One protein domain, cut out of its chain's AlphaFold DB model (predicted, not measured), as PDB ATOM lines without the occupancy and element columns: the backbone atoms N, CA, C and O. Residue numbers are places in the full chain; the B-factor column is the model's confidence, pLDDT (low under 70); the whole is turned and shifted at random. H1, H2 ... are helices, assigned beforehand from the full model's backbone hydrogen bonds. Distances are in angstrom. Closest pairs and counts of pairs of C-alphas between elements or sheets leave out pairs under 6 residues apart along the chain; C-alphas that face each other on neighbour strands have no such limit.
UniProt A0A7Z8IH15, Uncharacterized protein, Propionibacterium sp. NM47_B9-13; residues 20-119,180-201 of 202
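What this domain is: This is residues 20 to 119 and 180 to 201 of the 202 residues of an uncharacterized protein of Propionibacterium sp. NM47_B9-13 (UniProt A0A7Z8IH15). H4 is the middle of a helical body; H1 packs on it, H6 crosses it on another side, and H5 packs on both H4 and H6. H2 stands beside H1. The 122 printed residues have six named helices, H1 to H6, and no named strand: all helix, compact, radius of gyration of the C-alphas 14.3 A, spans 39 by 34 by 24 A.

How they stand to each other: Start at H1, residues 27 to 38, which touches H4, residues 87 to 104, at C-alphas 33 and 93, 5.6 A apart, a shallow tilt of 31 degrees, opposite ways. H4 touches H6, residues 180 to 199, at C-alphas 99 and 188, 4.9 A, a steep tilt of 52 degrees. Every O i to N i+4 pair is within hydrogen-bond range in H1, H4, H5 (residues 109 to 119) and H6; H2 (residues 42 to 51) has 4 of 6, H3 (residues 54 to 58) 0 of 1, but 2 of 2 O i to N i+3.

Where its parts are: Find C-alpha 27 at (193.789, 169.181, 289.516), where H1 begins; H6 runs 28.3 A to C-alpha 199 at (192.596, 158.326, 280.092).

The domain as a whole: Residues 120 to 179 are cut out, a 14.3 A gap. The link H3 to H4 is long. Residues 20 and 199 to 201 are under 70.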
ATOM      1  N   PRO A  20     188.688 175.961 286.267       66.06
ATOM      2  CA  PRO A  20     188.890 174.625 285.741       66.06
ATOM      3  C   PRO A  20     187.810 173.668 286.276       66.06
ATOM      4  O   PRO A  20     187.295 173.889 287.378       66.06
ATOM      5  N   PRO A  21     187.459 172.601 285.537       71.44
ATOM      6  CA  PRO A  21     186.494 171.617 286.012       71.44
ATOM      7  C   PRO A  21     186.892 171.089 287.394       71.44
ATOM      8  O   PRO A  21     188.045 170.722 287.613       71.44
ATOM      9  N   THR A  22     185.933 170.996 288.318       71.00
ATOM     10  CA  THR A  22     186.168 170.525 289.700       71.00
ATOM     11  C   THR A  22     186.633 169.070 289.785       71.00
ATOM     12  O   THR A  22     187.049 168.615 290.844       71.00
ATOM     13  N   ARG A  23     186.564 168.332 288.673       81.31
ATOM     14  CA  ARG A  23     187.081 166.971 288.507       81.31
ATOM     15  C   ARG A  23     187.899 166.900 287.223       81.31
ATOM     16  O   ARG A  23     187.431 166.380 286.215       81.31
ATOM     17  N   HIS A  24     189.092 167.481 287.250       89.38
ATOM     18  CA  HIS A  24     190.052 167.382 286.156       89.38
ATOM     19  C   HIS A  24     191.256 166.536 286.598       89.38
ATOM     20  O   HIS A  24     191.738 166.755 287.709       89.38
ATOM     21  N   PRO A  25     191.797 165.625 285.766       92.81
ATOM     22  CA  PRO A  25     192.894 164.747 286.191       92.81
ATOM     23  C   PRO A  25     194.198 165.481 286.571       92.81
ATOM     24  O   PRO A  25     194.995 164.981 287.353       92.81
ATOM     25  N   LEU A  26     194.397 166.708 286.070       95.00
ATOM     26  CA  LEU A  26     195.522 167.584 286.457       95.00
ATOM     27  C   LEU A  26     195.269 168.454 287.703       95.00
ATOM     28  O   LEU A  26     196.104 169.301 288.025       95.00
ATOM     29  N   LEU A  27     194.128 168.310 288.387       93.56
ATOM     30  CA  LEU A  27     193.789 169.181 289.516       93.56
ATOM     31  C   LEU A  27     194.784 169.031 290.674       93.56
ATOM     32  O   LEU A  27     195.198 170.040 291.238       93.56
ATOM     33  N   ASP A  28     195.235 167.811 290.964       95.00
ATOM     34  CA  ASP A  28     196.200 167.553 292.039       95.00
ATOM     35  C   ASP A  28     197.579 168.138 291.709       95.00
ATOM     36  O   ASP A  28     198.205 168.794 292.544       95.00
ATOM     37  N   ALA A  29     198.010 168.012 290.449       96.88
ATOM     38  CA  ALA A  29     199.244 168.624 289.962       96.88
ATOM     39  C   ALA A  29     199.201 170.162 290.067       96.88
ATOM     40  O   ALA A  29     200.187 170.797 290.468       96.88
ATOM     41  N   LEU A  30     198.053 170.770 289.745       97.19
ATOM     42  CA  LEU A  30     197.818 172.205 289.912       97.19
ATOM     43  C   LEU A  30     197.825 172.605 291.395       97.19
ATOM     44  O   LEU A  30     198.467 173.596 291.769       97.19
ATOM     45  N   ALA A  31     197.128 171.840 292.237       96.88
ATOM     46  CA  ALA A  31     196.991 172.094 293.664       96.88
ATOM     47  C   ALA A  31     198.348 172.051 294.369       96.88
ATOM     48  O   ALA A  31     198.692 173.010 295.061       96.88
ATOM     49  N   LEU A  32     199.164 171.021 294.127       98.50
ATOM     50  CA  LEU A  32     200.483 170.880 294.745       98.50
ATOM     51  C   LEU A  32     201.376 172.098 294.479       98.50
ATOM     52  O   LEU A  32     201.885 172.721 295.414       98.50
ATOM     53  N   ARG A  33     201.539 172.487 293.208       98.44
ATOM     54  CA  ARG A  33     202.366 173.647 292.821       98.44
ATOM     55  C   ARG A  33     201.836 174.935 293.443       98.44
ATOM     56  O   ARG A  33     202.610 175.729 293.982       98.44
ATOM     57  N   THR A  34     200.517 175.114 293.431       98.31
ATOM     58  CA  THR A  34     199.852 176.286 294.012       98.31
ATOM     59  C   THR A  34     200.066 176.359 295.522       98.31
ATOM     60  O   THR A  34     200.483 177.400 296.033       98.31
ATOM     61  N   LEU A  35     199.847 175.262 296.248       98.31
ATOM     62  CA  LEU A  35     200.035 175.195 297.696       98.31
ATOM     63  C   LEU A  35     201.490 175.458 298.071       98.31
ATOM     64  O   LEU A  35     201.759 176.319 298.906       98.31
ATOM     65  N   ARG A  36     202.456 174.804 297.413       98.44
ATOM     66  CA  ARG A  36     203.878 175.000 297.734       98.44
ATOM     67  C   ARG A  36     204.386 176.411 297.413       98.44
ATOM     68  O   ARG A  36     205.363 176.853 298.021       98.44
ATOM     69  N   LEU A  37     203.744 177.140 296.494       98.44
ATOM     70  CA  LEU A  37     204.045 178.551 296.224       98.44
ATOM     71  C   LEU A  37     203.491 179.515 297.285       98.44
ATOM     72  O   LEU A  37     204.080 180.588 297.462       98.44
ATOM     73  N   ASN A  38     202.394 179.149 297.961       97.75
ATOM     74  CA  ASN A  38     201.630 180.027 298.854       97.75
ATOM     75  C   ASN A  38     201.804 179.705 300.349       97.75
ATOM     76  O   ASN A  38     201.874 180.627 301.161       97.75
ATOM     77  N   CYS A  39     201.942 178.431 300.727       97.75
ATOM     78  CA  CYS A  39     202.112 177.982 302.112       97.75
ATOM     79  C   CYS A  39     203.552 178.210 302.614       97.75
ATOM     80  O   CYS A  39     204.275 177.270 302.948       97.75
ATOM     81  N   LEU A  40     204.005 179.466 302.622       96.94
ATOM     82  CA  LEU A  40     205.410 179.846 302.843       96.94
ATOM     83  C   LEU A  40     205.869 179.770 304.307       96.94
ATOM     84  O   LEU A  40     207.074 179.680 304.569       96.94
ATOM     85  N   THR A  41     204.923 179.812 305.242       97.56
ATOM     86  CA  THR A  41     205.154 179.831 306.691       97.56
ATOM     87  C   THR A  41     204.246 178.829 307.399       97.56
ATOM     88  O   THR A  41     203.233 178.399 306.847       97.56
ATOM     89  N   ASP A  42     204.585 178.505 308.643       96.88
ATOM     90  CA  ASP A  42     203.832 177.603 309.525       96.88
ATOM     91  C   ASP A  42     202.388 178.058 309.785       96.88
ATOM     92  O   ASP A  42     201.506 177.229 309.983       96.88
ATOM     93  N   ALA A  43     202.106 179.359 309.685       97.88
ATOM     94  CA  ALA A  43     200.744 179.895 309.717       97.88
ATOM     95  C   ALA A  43     199.799 179.265 308.667       97.88
ATOM     96  O   ALA A  43     198.585 179.285 308.851       97.88
ATOM     97  N   TYR A  44     200.336 178.690 307.584       97.62
ATOM     98  CA  TYR A  44     199.568 177.977 306.557       97.62
ATOM     99  C   TYR A  44     199.475 176.463 306.794       97.62
ATOM    100  O   TYR A  44     198.958 175.754 305.931       97.62
ATOM    101  N   ALA A  45     199.961 175.943 307.927       97.81
ATOM    102  CA  ALA A  45     199.995 174.506 308.191       97.81
ATOM    103  C   ALA A  45     198.602 173.858 308.159       97.81
ATOM    104  O   ALA A  45     198.459 172.784 307.585       97.81
ATOM    105  N   GLY A  46     197.579 174.533 308.702       98.19
ATOM    106  CA  GLY A  46     196.193 174.052 308.648       98.19
ATOM    107  C   GLY A  46     195.683 173.917 307.212       98.19
ATOM    108  O   GLY A  46     195.241 172.845 306.820       98.19
ATOM    109  N   LEU A  47     195.855 174.964 306.394       97.69
ATOM    110  CA  LEU A  47     195.476 174.938 304.976       97.69
ATOM    111  C   LEU A  47     196.234 173.857 304.197       97.69
ATOM    112  O   LEU A  47     195.644 173.146 303.391       97.69
ATOM    113  N   TRP A  48     197.544 173.733 304.429       98.25
ATOM    114  CA  TRP A  48     198.359 172.697 303.799       98.25
ATOM    115  C   TRP A  48     197.819 171.301 304.115       98.25
ATOM    116  O   TRP A  48     197.611 170.515 303.200       98.25
ATOM    117  N   GLN A  49     197.560 171.019 305.394       98.12
ATOM    118  CA  GLN A  49     197.059 169.725 305.840       98.12
ATOM    119  C   GLN A  49     195.664 169.422 305.277       98.12
ATOM    120  O   GLN A  49     195.409 168.292 304.873       98.12
ATOM    121  N   GLU A  50     194.771 170.414 305.236       97.62
ATOM    122  CA  GLU A  50     193.413 170.262 304.698       97.62
ATOM    123  C   GLU A  50     193.396 169.987 303.189       97.62
ATOM    124  O   GLU A  50     192.526 169.264 302.710       97.62
ATOM    125  N   CYS A  51     194.344 170.554 302.439       97.00
ATOM    126  CA  CYS A  51     194.440 170.363 300.993       97.00
ATOM    127  C   CYS A  51     195.425 169.262 300.573       97.00
ATOM    128  O   CYS A  51     195.569 169.024 299.375       97.00
ATOM    129  N   PHE A  52     196.142 168.637 301.510       97.69
ATOM    130  CA  PHE A  52     197.118 167.603 301.186       97.69
ATOM    131  C   PHE A  52     196.425 166.357 300.633       97.69
ATOM    132  O   PHE A  52     195.557 165.779 301.287       97.69
ATOM    133  N   ASP A  53     196.887 165.899 299.473       96.62
ATOM    134  CA  ASP A  53     196.525 164.608 298.901       96.62
ATOM    135  C   ASP A  53     197.763 163.704 298.808       96.62
ATOM    136  O   ASP A  53     198.880 164.165 298.558       96.62
ATOM    137  N   THR A  54     197.597 162.397 299.022       97.19
ATOM    138  CA  THR A  54     198.723 161.450 299.000       97.19
ATOM    139  C   THR A  54     199.357 161.326 297.614       97.19
ATOM    140  O   THR A  54     200.558 161.045 297.529       97.19
ATOM    141  N   SER A  55     198.610 161.610 296.541       95.81
ATOM    142  CA  SER A  55     199.127 161.682 295.168       95.81
ATOM    143  C   SER A  55     200.255 162.704 295.013       95.81
ATOM    144  O   SER A  55     201.149 162.491 294.189       95.81
ATOM    145  N   PHE A  56     200.299 163.748 295.853       97.94
ATOM    146  CA  PHE A  56     201.353 164.766 295.822       97.94
ATOM    147  C   PHE A  56     202.747 164.164 296.000       97.94
ATOM    148  O   PHE A  56     203.710 164.666 295.429       97.94
ATOM    149  N   THR A  57     202.852 163.060 296.745       97.75
ATOM    150  CA  THR A  57     204.124 162.363 296.991       97.75
ATOM    151  C   THR A  57     204.674 161.645 295.759       97.75
ATOM    152  O   THR A  57     205.860 161.327 295.698       97.75
ATOM    153  N   SER A  58     203.817 161.405 294.765       96.44
ATOM    154  CA  SER A  58     204.166 160.759 293.498       96.44
ATOM    155  C   SER A  58     204.334 161.741 292.336       96.44
ATOM    156  O   SER A  58     204.747 161.331 291.251       96.44
ATOM    157  N   ASP A  59     204.027 163.026 292.541       97.44
ATOM    158  CA  ASP A  59     204.172 164.042 291.503       97.44
ATOM    159  C   ASP A  59     205.633 164.513 291.378       97.44
ATOM    160  O   ASP A  59     206.405 164.574 292.340       97.44
ATOM    161  N   ALA A  60     206.008 164.877 290.158       97.94
ATOM    162  CA  ALA A  60     207.331 165.338 289.778       97.94
ATOM    163  C   ALA A  60     207.227 166.521 288.808       97.94
ATOM    164  O   ALA A  60     206.217 166.702 288.116       97.94
ATOM    165  N   TRP A  61     208.298 167.309 288.741       98.38
ATOM    166  CA  TRP A  61     208.444 168.366 287.744       98.38
ATOM    167  C   TRP A  61     208.323 167.820 286.324       98.38
ATOM    168  O   TRP A  61     208.674 166.668 286.061       98.38
ATOM    169  N   ALA A  62     207.841 168.655 285.409       97.50
ATOM    170  CA  ALA A  62     207.804 168.313 283.996       97.50
ATOM    171  C   ALA A  62     209.207 168.303 283.369       97.50
ATOM    172  O   ALA A  62     209.487 167.502 282.483       97.50
ATOM    173  N   SER A  63     210.097 169.164 283.867       95.12
ATOM    174  CA  SER A  63     211.536 169.113 283.616       95.12
ATOM    175  C   SER A  63     212.298 169.461 284.892       95.12
ATOM    176  O   SER A  63     211.861 170.295 285.687       95.12
ATOM    177  N   THR A  64     213.453 168.825 285.078       94.31
ATOM    178  CA  THR A  64     214.354 169.086 286.204       94.31
ATOM    179  C   THR A  64     215.473 170.072 285.882       94.31
ATOM    180  O   THR A  64     216.268 170.377 286.768       94.31
ATOM    181  N   ASP A  65     215.542 170.598 284.654       91.94
ATOM    182  CA  ASP A  65     216.668 171.415 284.167       91.94
ATOM    183  C   ASP A  65     216.918 172.675 285.010       91.94
ATOM    184  O   ASP A  65     218.041 173.171 285.104       91.94
ATOM    185  N   HIS A  66     215.866 173.205 285.638       90.50
ATOM    186  CA  HIS A  66     215.899 174.470 286.378       90.50
ATOM    187  C   HIS A  66     215.448 174.331 287.837       90.50
ATOM    188  O   HIS A  66     215.205 175.333 288.522       90.50
ATOM    189  N   THR A  67     215.346 173.098 288.333       94.75
ATOM    190  CA  THR A  67     214.831 172.805 289.674       94.75
ATOM    191  C   THR A  67     215.893 172.187 290.560       94.75
ATOM    192  O   THR A  67     216.659 171.329 290.131       94.75
ATOM    193  N   VAL A  68     215.892 172.582 291.825       92.31
ATOM    194  CA  VAL A  68     216.772 172.035 292.864       92.31
ATOM    195  C   VAL A  68     215.963 171.228 293.877       92.31
ATOM    196  O   VAL A  68     216.441 170.233 294.416       92.31
ATOM    197  N   THR A  69     214.741 171.666 294.171       94.69
ATOM    198  CA  THR A  69     213.880 171.015 295.163       94.69
ATOM    199  C   THR A  69     213.035 169.939 294.493       94.69
ATOM    200  O   THR A  69     212.369 170.227 293.504       94.69
ATOM    201  N   SER A  70     212.990 168.725 295.052       95.81
ATOM    202  CA  SER A  70     212.056 167.690 294.586       95.81
ATOM    203  C   SER A  70     210.606 168.137 294.799       95.81
ATOM    204  O   SER A  70     210.266 168.683 295.855       95.81
ATOM    205  N   LEU A  71     209.745 167.951 293.791       97.75
ATOM    206  CA  LEU A  71     208.365 168.431 293.853       97.75
ATOM    207  C   LEU A  71     207.523 167.637 294.867       97.75
ATOM    208  O   LEU A  71     206.845 168.256 295.690       97.75
ATOM    209  N   GLY A  72     207.604 166.306 294.808       97.25
ATOM    210  CA  GLY A  72     206.831 165.380 295.638       97.25
ATOM    211  C   GLY A  72     207.463 165.024 296.985       97.25
ATOM    212  O   GLY A  72     206.885 164.247 297.736       97.25
ATOM    213  N   ASP A  73     208.623 165.594 297.333       96.50
ATOM    214  CA  ASP A  73     209.230 165.428 298.665       96.50
ATOM    215  C   ASP A  73     208.496 166.287 299.710       96.50
ATOM    216  O   ASP A  73     208.970 167.328 300.176       96.50
ATOM    217  N   VAL A  74     207.256 165.890 299.987       97.81
ATOM    218  CA  VAL A  74     206.315 166.557 300.883       97.81
ATOM    219  C   VAL A  74     205.498 165.524 301.658       97.81
ATOM    220  O   VAL A  74     205.377 164.369 301.261       97.81
ATOM    221  N   GLY A  75     204.911 165.943 302.775       97.94
ATOM    222  CA  GLY A  75     204.025 165.112 303.586       97.94
ATOM    223  C   GLY A  75     202.808 165.892 304.077       97.94
ATOM    224  O   GLY A  75     202.711 167.093 303.823       97.94
ATOM    225  N   PRO A  76     201.890 165.241 304.813       97.69
ATOM    226  CA  PRO A  76     200.655 165.874 305.279       97.69
ATOM    227  C   PRO A  76     200.901 167.012 306.276       97.69
ATOM    228  O   PRO A  76     200.097 167.932 306.384       97.69
ATOM    229  N   SER A  77     202.028 166.978 306.989       98.12
ATOM    230  CA  SER A  77     202.433 168.041 307.905       98.12
ATOM    231  C   SER A  77     203.284 169.076 307.184       98.12
ATOM    232  O   SER A  77     204.253 168.728 306.507       98.12
ATOM    233  N   TRP A  78     202.975 170.354 307.394       98.38
ATOM    234  CA  TRP A  78     203.831 171.433 306.917       98.38
ATOM    235  C   TRP A  78     205.192 171.398 307.622       98.38
ATOM    236  O   TRP A  78     205.285 171.250 308.842       98.38
ATOM    237  N   THR A  79     206.257 171.579 306.848       97.62
ATOM    238  CA  THR A  79     207.642 171.671 307.318       97.62
ATOM    239  C   THR A  79     208.344 172.865 306.677       97.62
ATOM    240  O   THR A  79     207.925 173.350 305.619       97.62
ATOM    241  N   PRO A  80     209.494 173.305 307.219       97.00
ATOM    242  CA  PRO A  80     210.330 174.280 306.538       97.00
ATOM    243  C   PRO A  80     210.748 173.858 305.124       97.00
ATOM    244  O   PRO A  80     211.121 174.732 304.362       97.00
ATOM    245  N   GLN A  81     210.670 172.591 304.721       95.81
ATOM    246  CA  GLN A  81     210.996 172.120 303.366       95.81
ATOM    247  C   GLN A  81     209.777 172.120 302.425       95.81
ATOM    248  O   GLN A  81     209.934 172.042 301.207       95.81
ATOM    249  N   THR A  82     208.566 172.275 302.970       96.81
ATOM    250  CA  THR A  82     207.313 172.266 302.205       96.81
ATOM    251  C   THR A  82     207.263 173.351 301.125       96.81
ATOM    252  O   THR A  82     207.002 173.005 299.980       96.81
ATOM    253  N   PRO A  83     207.532 174.644 301.381       97.81
ATOM    254  CA  PRO A  83     207.373 175.656 300.337       97.81
ATOM    255  C   PRO A  83     208.550 175.745 299.360       97.81
ATOM    256  O   PRO A  83     209.714 175.540 299.715       97.81
ATOM    257  N   LEU A  84     208.254 176.199 298.140       98.06
ATOM    258  CA  LEU A  84     209.258 176.544 297.133       98.06
ATOM    259  C   LEU A  84     209.815 177.947 297.406       98.06
ATOM    260  O   LEU A  84     209.132 178.957 297.197       98.06
ATOM    261  N   ARG A  85     211.067 178.019 297.874       95.25
ATOM    262  CA  ARG A  85     211.750 179.293 298.181       95.25
ATOM    263  C   ARG A  85     212.744 179.747 297.124       95.25
ATOM    264  O   ARG A  85     212.936 180.951 296.972       95.25
ATOM    265  N   ARG A  86     213.380 178.817 296.412       95.81
ATOM    266  CA  ARG A  86     214.353 179.172 295.373       95.81
ATOM    267  C   ARG A  86     213.636 179.817 294.204       95.81
ATOM    268  O   ARG A  86     212.535 179.411 293.838       95.81
ATOM    269  N   ALA A  87     214.253 180.843 293.634       97.38
ATOM    270  CA  ALA A  87     213.609 181.615 292.588       97.38
ATOM    271  C   ALA A  87     213.398 180.783 291.315       97.38
ATOM    272  O   ALA A  87     212.369 180.950 290.667       97.38
ATOM    273  N   SER A  88     214.319 179.866 290.995       97.94
ATOM    274  CA  SER A  88     214.169 178.949 289.862       97.94
ATOM    275  C   SER A  88     213.043 177.928 290.080       97.94
ATOM    276  O   SER A  88     212.162 177.837 289.235       97.94
ATOM    277  N   ASP A  89     212.977 177.271 291.248       98.06
ATOM    278  CA  ASP A  89     211.882 176.341 291.591       98.06
ATOM    279  C   ASP A  89     210.512 177.034 291.516       98.06
ATOM    280  O   ASP A  89     209.541 176.499 290.983       98.06
ATOM    281  N   ARG A  90     210.428 178.267 292.035       98.31
ATOM    282  CA  ARG A  90     209.205 179.080 291.974       98.31
ATOM    283  C   ARG A  90     208.843 179.445 290.538       98.31
ATOM    284  O   ARG A  90     207.668 179.398 290.186       98.31
ATOM    285  N   ARG A  91     209.832 179.805 289.710       98.00
ATOM    286  CA  ARG A  91     209.631 180.069 288.280       98.00
ATOM    287  C   ARG A  91     209.091 178.825 287.577       98.00
ATOM    288  O   ARG A  91     208.116 178.963 286.846       98.00
ATOM    289  N   GLN A  92     209.676 177.652 287.825       98.50
ATOM    290  CA  GLN A  92     209.234 176.390 287.231       98.50
ATOM    291  C   GLN A  92     207.792 176.057 287.630       98.50
ATOM    292  O   GLN A  92     206.978 175.754 286.765       98.50
ATOM    293  N   ALA A  93     207.430 176.211 288.909       98.62
ATOM    294  CA  ALA A  93     206.044 176.036 289.345       98.62
ATOM    295  C   ALA A  93     205.070 176.955 288.602       98.62
ATOM    296  O   ALA A  93     204.001 176.502 288.217       98.62
ATOM    297  N   LEU A  94     205.432 178.221 288.373       98.44
ATOM    298  CA  LEU A  94     204.591 179.151 287.614       98.44
ATOM    299  C   LEU A  94     204.446 178.730 286.146       98.44
ATOM    300  O   LEU A  94     203.334 178.735 285.636       98.44
ATOM    301  N   VAL A  95     205.542 178.324 285.492       98.62
ATOM    302  CA  VAL A  95     205.510 177.783 284.118       98.62
ATOM    303  C   VAL A  95     204.574 176.580 284.023       98.62
ATOM    304  O   VAL A  95     203.739 176.506 283.125       98.62
ATOM    305  N   GLU A  96     204.698 175.640 284.956       98.75
ATOM    306  CA  GLU A  96     203.891 174.425 284.948       98.75
ATOM    307  C   GLU A  96     202.426 174.703 285.288       98.75
ATOM    308  O   GLU A  96     201.549 174.100 284.682       98.75
ATOM    309  N   ILE A  97     202.135 175.653 286.184       98.56
ATOM    310  CA  ILE A  97     200.761 176.118 286.437       98.56
ATOM    311  C   ILE A  97     200.147 176.698 285.159       98.56
ATOM    312  O   ILE A  97     199.028 176.325 284.811       98.56
ATOM    313  N   ASP A  98     200.869 177.568 284.449       98.31
ATOM    314  CA  ASP A  98     200.395 178.167 283.198       98.31
ATOM    315  C   ASP A  98     200.097 177.086 282.140       98.31
ATOM    316  O   ASP A  98     199.053 177.129 281.486       98.31
ATOM    317  N   ALA A  99     200.966 176.076 282.016       98.44
ATOM    318  CA  ALA A  99     200.776 174.948 281.103       98.44
ATOM    319  C   ALA A  99     199.590 174.047 281.495       98.44
ATOM    320  O   ALA A  99     198.766 173.712 280.640       98.44
ATOM    321  N   ILE A 100     199.461 173.691 282.780       97.75
ATOM    322  CA  ILE A 100     198.339 172.891 283.294       97.75
ATOM    323  C   ILE A 100     197.014 173.617 283.038       97.75
ATOM    324  O   ILE A 100     196.072 173.021 282.517       97.75
ATOM    325  N   VAL A 101     196.934 174.906 283.374       96.31
ATOM    326  CA  VAL A 101     195.709 175.697 283.191       96.31
ATOM    327  C   VAL A 101     195.390 175.883 281.708       96.31
ATOM    328  O   VAL A 101     194.220 175.808 281.335       96.31
ATOM    329  N   ALA A 102     196.397 176.068 280.848       96.00
ATOM    330  CA  ALA A 102     196.190 176.122 279.403       96.00
ATOM    331  C   ALA A 102     195.539 174.831 278.880       96.00
ATOM    332  O   ALA A 102     194.496 174.909 278.227       96.00
ATOM    333  N   LEU A 103     196.069 173.661 279.252       95.44
ATOM    334  CA  LEU A 103     195.488 172.359 278.904       95.44
ATOM    335  C   LEU A 103     194.048 172.212 279.410       95.44
ATOM    336  O   LEU A 103     193.155 171.866 278.638       95.44
ATOM    337  N   MET A 104     193.801 172.537 280.682       93.94
ATOM    338  CA  MET A 104     192.464 172.463 281.292       93.94
ATOM    339  C   MET A 104     191.422 173.330 280.573       93.94
ATOM    340  O   MET A 104     190.229 173.028 280.627       93.94
ATOM    341  N   LEU A 105     191.855 174.420 279.935       92.19
ATOM    342  CA  LEU A 105     190.996 175.360 279.214       92.19
ATOM    343  C   LEU A 105     190.988 175.133 277.693       92.19
ATOM    344  O   LEU A 105     190.345 175.901 276.976       92.19
ATOM    345  N   GLY A 106     191.690 174.114 277.186       93.38
ATOM    346  CA  GLY A 106     191.811 173.850 275.748       93.38
ATOM    347  C   GLY A 106     192.608 174.916 274.985       93.38
ATOM    348  O   GLY A 106     192.393 175.112 273.790       93.38
ATOM    349  N   VAL A 107     193.502 175.634 275.668       96.31
ATOM    350  CA  VAL A 107     194.428 176.607 275.076       96.31
ATOM    351  C   VAL A 107     195.693 175.873 274.654       96.31
ATOM    352  O   VAL A 107     196.364 175.275 275.483       96.31
ATOM    353  N   THR A 108     196.052 175.955 273.376       98.19
ATOM    354  CA  THR A 108     197.266 175.317 272.838       98.19
ATOM    355  C   THR A 108     198.549 175.959 273.376       98.19
ATOM    356  O   THR A 108     198.562 177.139 273.743       98.19
ATOM    357  N   ALA A 109     199.672 175.234 273.330       98.38
ATOM    358  CA  ALA A 109     200.983 175.772 273.711       98.38
ATOM    359  C   ALA A 109     201.367 177.051 272.930       98.38
ATOM    360  O   ALA A 109     201.931 177.984 273.504       98.38
ATOM    361  N   ASP A 110     201.017 177.143 271.641       98.50
ATOM    362  CA  ASP A 110     201.263 178.338 270.814       98.50
ATOM    363  C   ASP A 110     200.433 179.547 271.261       98.50
ATOM    364  O   ASP A 110     200.922 180.685 271.296       98.50
ATOM    365  N   GLN A 111     199.172 179.310 271.627       98.38
ATOM    366  CA  GLN A 111     198.304 180.346 272.179       98.38
ATOM    367  C   GLN A 111     198.795 180.789 273.557       98.38
ATOM    368  O   GLN A 111     198.838 181.994 273.807       98.38
ATOM    369  N   LEU A 112     199.237 179.859 274.410       98.44
ATOM    370  CA  LEU A 112     199.841 180.176 275.704       98.44
ATOM    371  C   LEU A 112     201.087 181.062 275.539       98.44
ATOM    372  O   LEU A 112     201.167 182.129 276.149       98.44
ATOM    373  N   CYS A 113     202.010 180.690 274.647       98.44
ATOM    374  CA  CYS A 113     203.189 181.505 274.331       98.44
ATOM    375  C   CYS A 113     202.793 182.892 273.792       98.44
ATOM    376  O   CYS A 113     203.386 183.912 274.145       98.44
ATOM    377  N   THR A 114     201.743 182.970 272.973       98.19
ATOM    378  CA  THR A 114     201.219 184.251 272.473       98.19
ATOM    379  C   THR A 114     200.629 185.115 273.590       98.19
ATOM    380  O   THR A 114     200.874 186.326 273.622       98.19
ATOM    381  N   VAL A 115     199.892 184.526 274.532       97.62
ATOM    382  CA  VAL A 115     199.381 185.224 275.721       97.62
ATOM    383  C   VAL A 115     200.541 185.740 276.573       97.62
ATOM    384  O   VAL A 115     200.541 186.919 276.923       97.62
ATOM    385  N   TYR A 116     201.559 184.915 276.827       98.00
ATOM    386  CA  TYR A 116     202.779 185.319 277.530       98.00
ATOM    387  C   TYR A 116     203.437 186.552 276.892       98.00
ATOM    388  O   TYR A 116     203.629 187.567 277.568       98.00
ATOM    389  N   ARG A 117     203.697 186.519 275.580       97.38
ATOM    390  CA  ARG A 117     204.339 187.634 274.861       97.38
ATOM    391  C   ARG A 117     203.513 188.920 274.884       97.38
ATOM    392  O   ARG A 117     204.062 190.008 275.037       97.38
ATOM    393  N   THR A 118     202.196 188.811 274.694       96.56
ATOM    394  CA  THR A 118     201.331 189.978 274.440       96.56
ATOM    395  C   THR A 118     200.684 190.556 275.694       96.56
ATOM    396  O   THR A 118     200.630 191.775 275.845       96.56
ATOM    397  N   GLN A 119     200.196 189.707 276.600       96.81
ATOM    398  CA  GLN A 119     199.434 190.128 277.782       96.81
ATOM    399  C   GLN A 119     200.334 190.351 278.999       96.81
ATOM    400  O   GLN A 119     199.982 191.112 279.900       96.81
ATOM    401  N   ARG A 180     211.362 180.928 278.815       98.00
ATOM    402  CA  ARG A 180     210.014 180.594 279.291       98.00
ATOM    403  C   ARG A 180     209.148 179.966 278.201       98.00
ATOM    404  O   ARG A 180     208.322 179.121 278.529       98.00
ATOM    405  N   GLU A 181     209.282 180.371 276.939       98.25
ATOM    406  CA  GLU A 181     208.473 179.793 275.859       98.25
ATOM    407  C   GLU A 181     208.859 178.334 275.627       98.25
ATOM    408  O   GLU A 181     207.975 177.486 275.488       98.25
ATOM    409  N   HIS A 182     210.157 178.028 275.663       98.38
ATOM    410  CA  HIS A 182     210.637 176.651 275.649       98.38
ATOM    411  C   HIS A 182     210.091 175.853 276.841       98.38
ATOM    412  O   HIS A 182     209.453 174.818 276.643       98.38
ATOM    413  N   ASP A 183     210.249 176.368 278.060       98.44
ATOM    414  CA  ASP A 183     209.842 175.653 279.273       98.44
ATOM    415  C   ASP A 183     208.324 175.431 279.337       98.44
ATOM    416  O   ASP A 183     207.871 174.368 279.759       98.44
ATOM    417  N   MET A 184     207.521 176.398 278.875       98.62
ATOM    418  CA  MET A 184     206.067 176.240 278.760       98.62
ATOM    419  C   MET A 184     205.705 175.123 277.784       98.62
ATOM    420  O   MET A 184     204.782 174.364 278.061       98.62
ATOM    421  N   ARG A 185     206.419 174.990 276.660       98.75
ATOM    422  CA  ARG A 185     206.180 173.911 275.688       98.75
ATOM    423  C   ARG A 185     206.566 172.549 276.244       98.75
ATOM    424  O   ARG A 185     205.812 171.598 276.054       98.75
ATOM    425  N   VAL A 186     207.695 172.465 276.944       98.62
ATOM    426  CA  VAL A 186     208.134 171.238 277.625       98.62
ATOM    427  C   VAL A 186     207.109 170.825 278.681       98.62
ATOM    428  O   VAL A 186     206.640 169.688 278.670       98.62
ATOM    429  N   ALA A 187     206.696 171.761 279.540       98.62
ATOM    430  CA  ALA A 187     205.675 171.514 280.549       98.62
ATOM    431  C   ALA A 187     204.348 171.072 279.922       98.62
ATOM    432  O   ALA A 187     203.765 170.077 280.351       98.62
ATOM    433  N   TYR A 188     203.894 171.778 278.886       98.69
ATOM    434  CA  TYR A 188     202.660 171.459 278.177       98.69
ATOM    435  C   TYR A 188     202.677 170.029 277.630       98.69
ATOM    436  O   TYR A 188     201.765 169.261 277.921       98.69
ATOM    437  N   ALA A 189     203.729 169.651 276.897       98.56
ATOM    438  CA  ALA A 189     203.845 168.319 276.305       98.56
ATOM    439  C   ALA A 189     203.844 167.205 277.365       98.56
ATOM    440  O   ALA A 189     203.219 166.162 277.179       98.56
ATOM    441  N   GLU A 190     204.504 167.422 278.504       98.31
ATOM    442  CA  GLU A 190     204.521 166.431 279.581       98.31
ATOM    443  C   GLU A 190     203.148 166.269 280.248       98.31
ATOM    444  O   GLU A 190     202.713 165.143 280.497       98.31
ATOM    445  N   PHE A 191     202.425 167.357 280.519       98.06
ATOM    446  CA  PHE A 191     201.083 167.246 281.101       98.06
ATOM    447  C   PHE A 191     200.048 166.695 280.115       98.06
ATOM    448  O   PHE A 191     199.150 165.966 280.539       98.06
ATOM    449  N   GLU A 192     200.197 166.971 278.821       97.56
ATOM    450  CA  GLU A 192     199.411 166.336 277.759       97.56
ATOM    451  C   GLU A 192     199.632 164.814 277.760       97.56
ATOM    452  O   GLU A 192     198.677 164.047 277.892       97.56
ATOM    453  N   ARG A 193     200.893 164.365 277.790       97.62
ATOM    454  CA  ARG A 193     201.245 162.939 277.905       97.62
ATOM    455  C   ARG A 193     200.663 162.283 279.168       97.62
ATOM    456  O   ARG A 193     200.202 161.136 279.131       97.62
ATOM    457  N   ARG A 194     200.687 162.980 280.313       95.50
ATOM    458  CA  ARG A 194     200.089 162.484 281.571       95.50
ATOM    459  C   ARG A 194     198.574 162.305 281.444       95.50
ATOM    460  O   ARG A 194     198.064 161.283 281.905       95.50
ATOM    461  N   LEU A 195     197.880 163.243 280.795       93.19
ATOM    462  CA  LEU A 195     196.440 163.148 280.530       93.19
ATOM    463  C   LEU A 195     196.095 161.932 279.662       93.19
ATOM    464  O   LEU A 195     195.190 161.171 280.009       93.19
ATOM    465  N   GLU A 196     196.844 161.704 278.582       92.38
ATOM    466  CA  GLU A 196     196.649 160.547 277.695       92.38
ATOM    467  C   GLU A 196     196.840 159.213 278.436       92.38
ATOM    468  O   GLU A 196     196.055 158.271 278.285       92.38
ATOM    469  N   THR A 197     197.853 159.148 279.305       87.44
ATOM    470  CA  THR A 197     198.159 157.943 280.089       87.44
ATOM    471  C   THR A 197     197.059 157.641 281.115       87.44
ATOM    472  O   THR A 197     196.700 156.481 281.319       87.44
ATOM    473  N   GLN A 198     196.490 158.667 281.753       74.31
ATOM    474  CA  GLN A 198     195.408 158.504 282.730       74.31
ATOM    475  C   GLN A 198     194.069 158.139 282.069       74.31
ATOM    476  O   GLN A 198     193.327 157.325 282.616       74.31
ATOM    477  N   GLY A 199     193.793 158.665 280.871       60.69
ATOM    478  CA  GLY A 199     192.596 158.326 280.092       60.69
ATOM    479  C   GLY A 199     192.567 156.889 279.556       60.69
ATOM    480  O   GLY A 199     191.497 156.390 279.237       60.69
ATOM    481  N   THR A 200     193.714 156.208 279.493       50.34
ATOM    482  CA  THR A 200     193.812 154.807 279.032       50.34
ATOM    483  C   THR A 200     193.544 153.788 280.157       50.34
ATOM    484  O   THR A 200     193.301 152.615 279.885       50.34
ATOM    485  N   ASN A 201     193.557 154.225 281.423       44.16
ATOM    486  CA  ASN A 201     193.380 153.379 282.614       44.16
ATOM    487  C   ASN A 201     191.987 153.510 283.276       44.16
ATOM    488  O   ASN A 201     191.816 153.065 284.412       44.16
TER     489      ASN A 201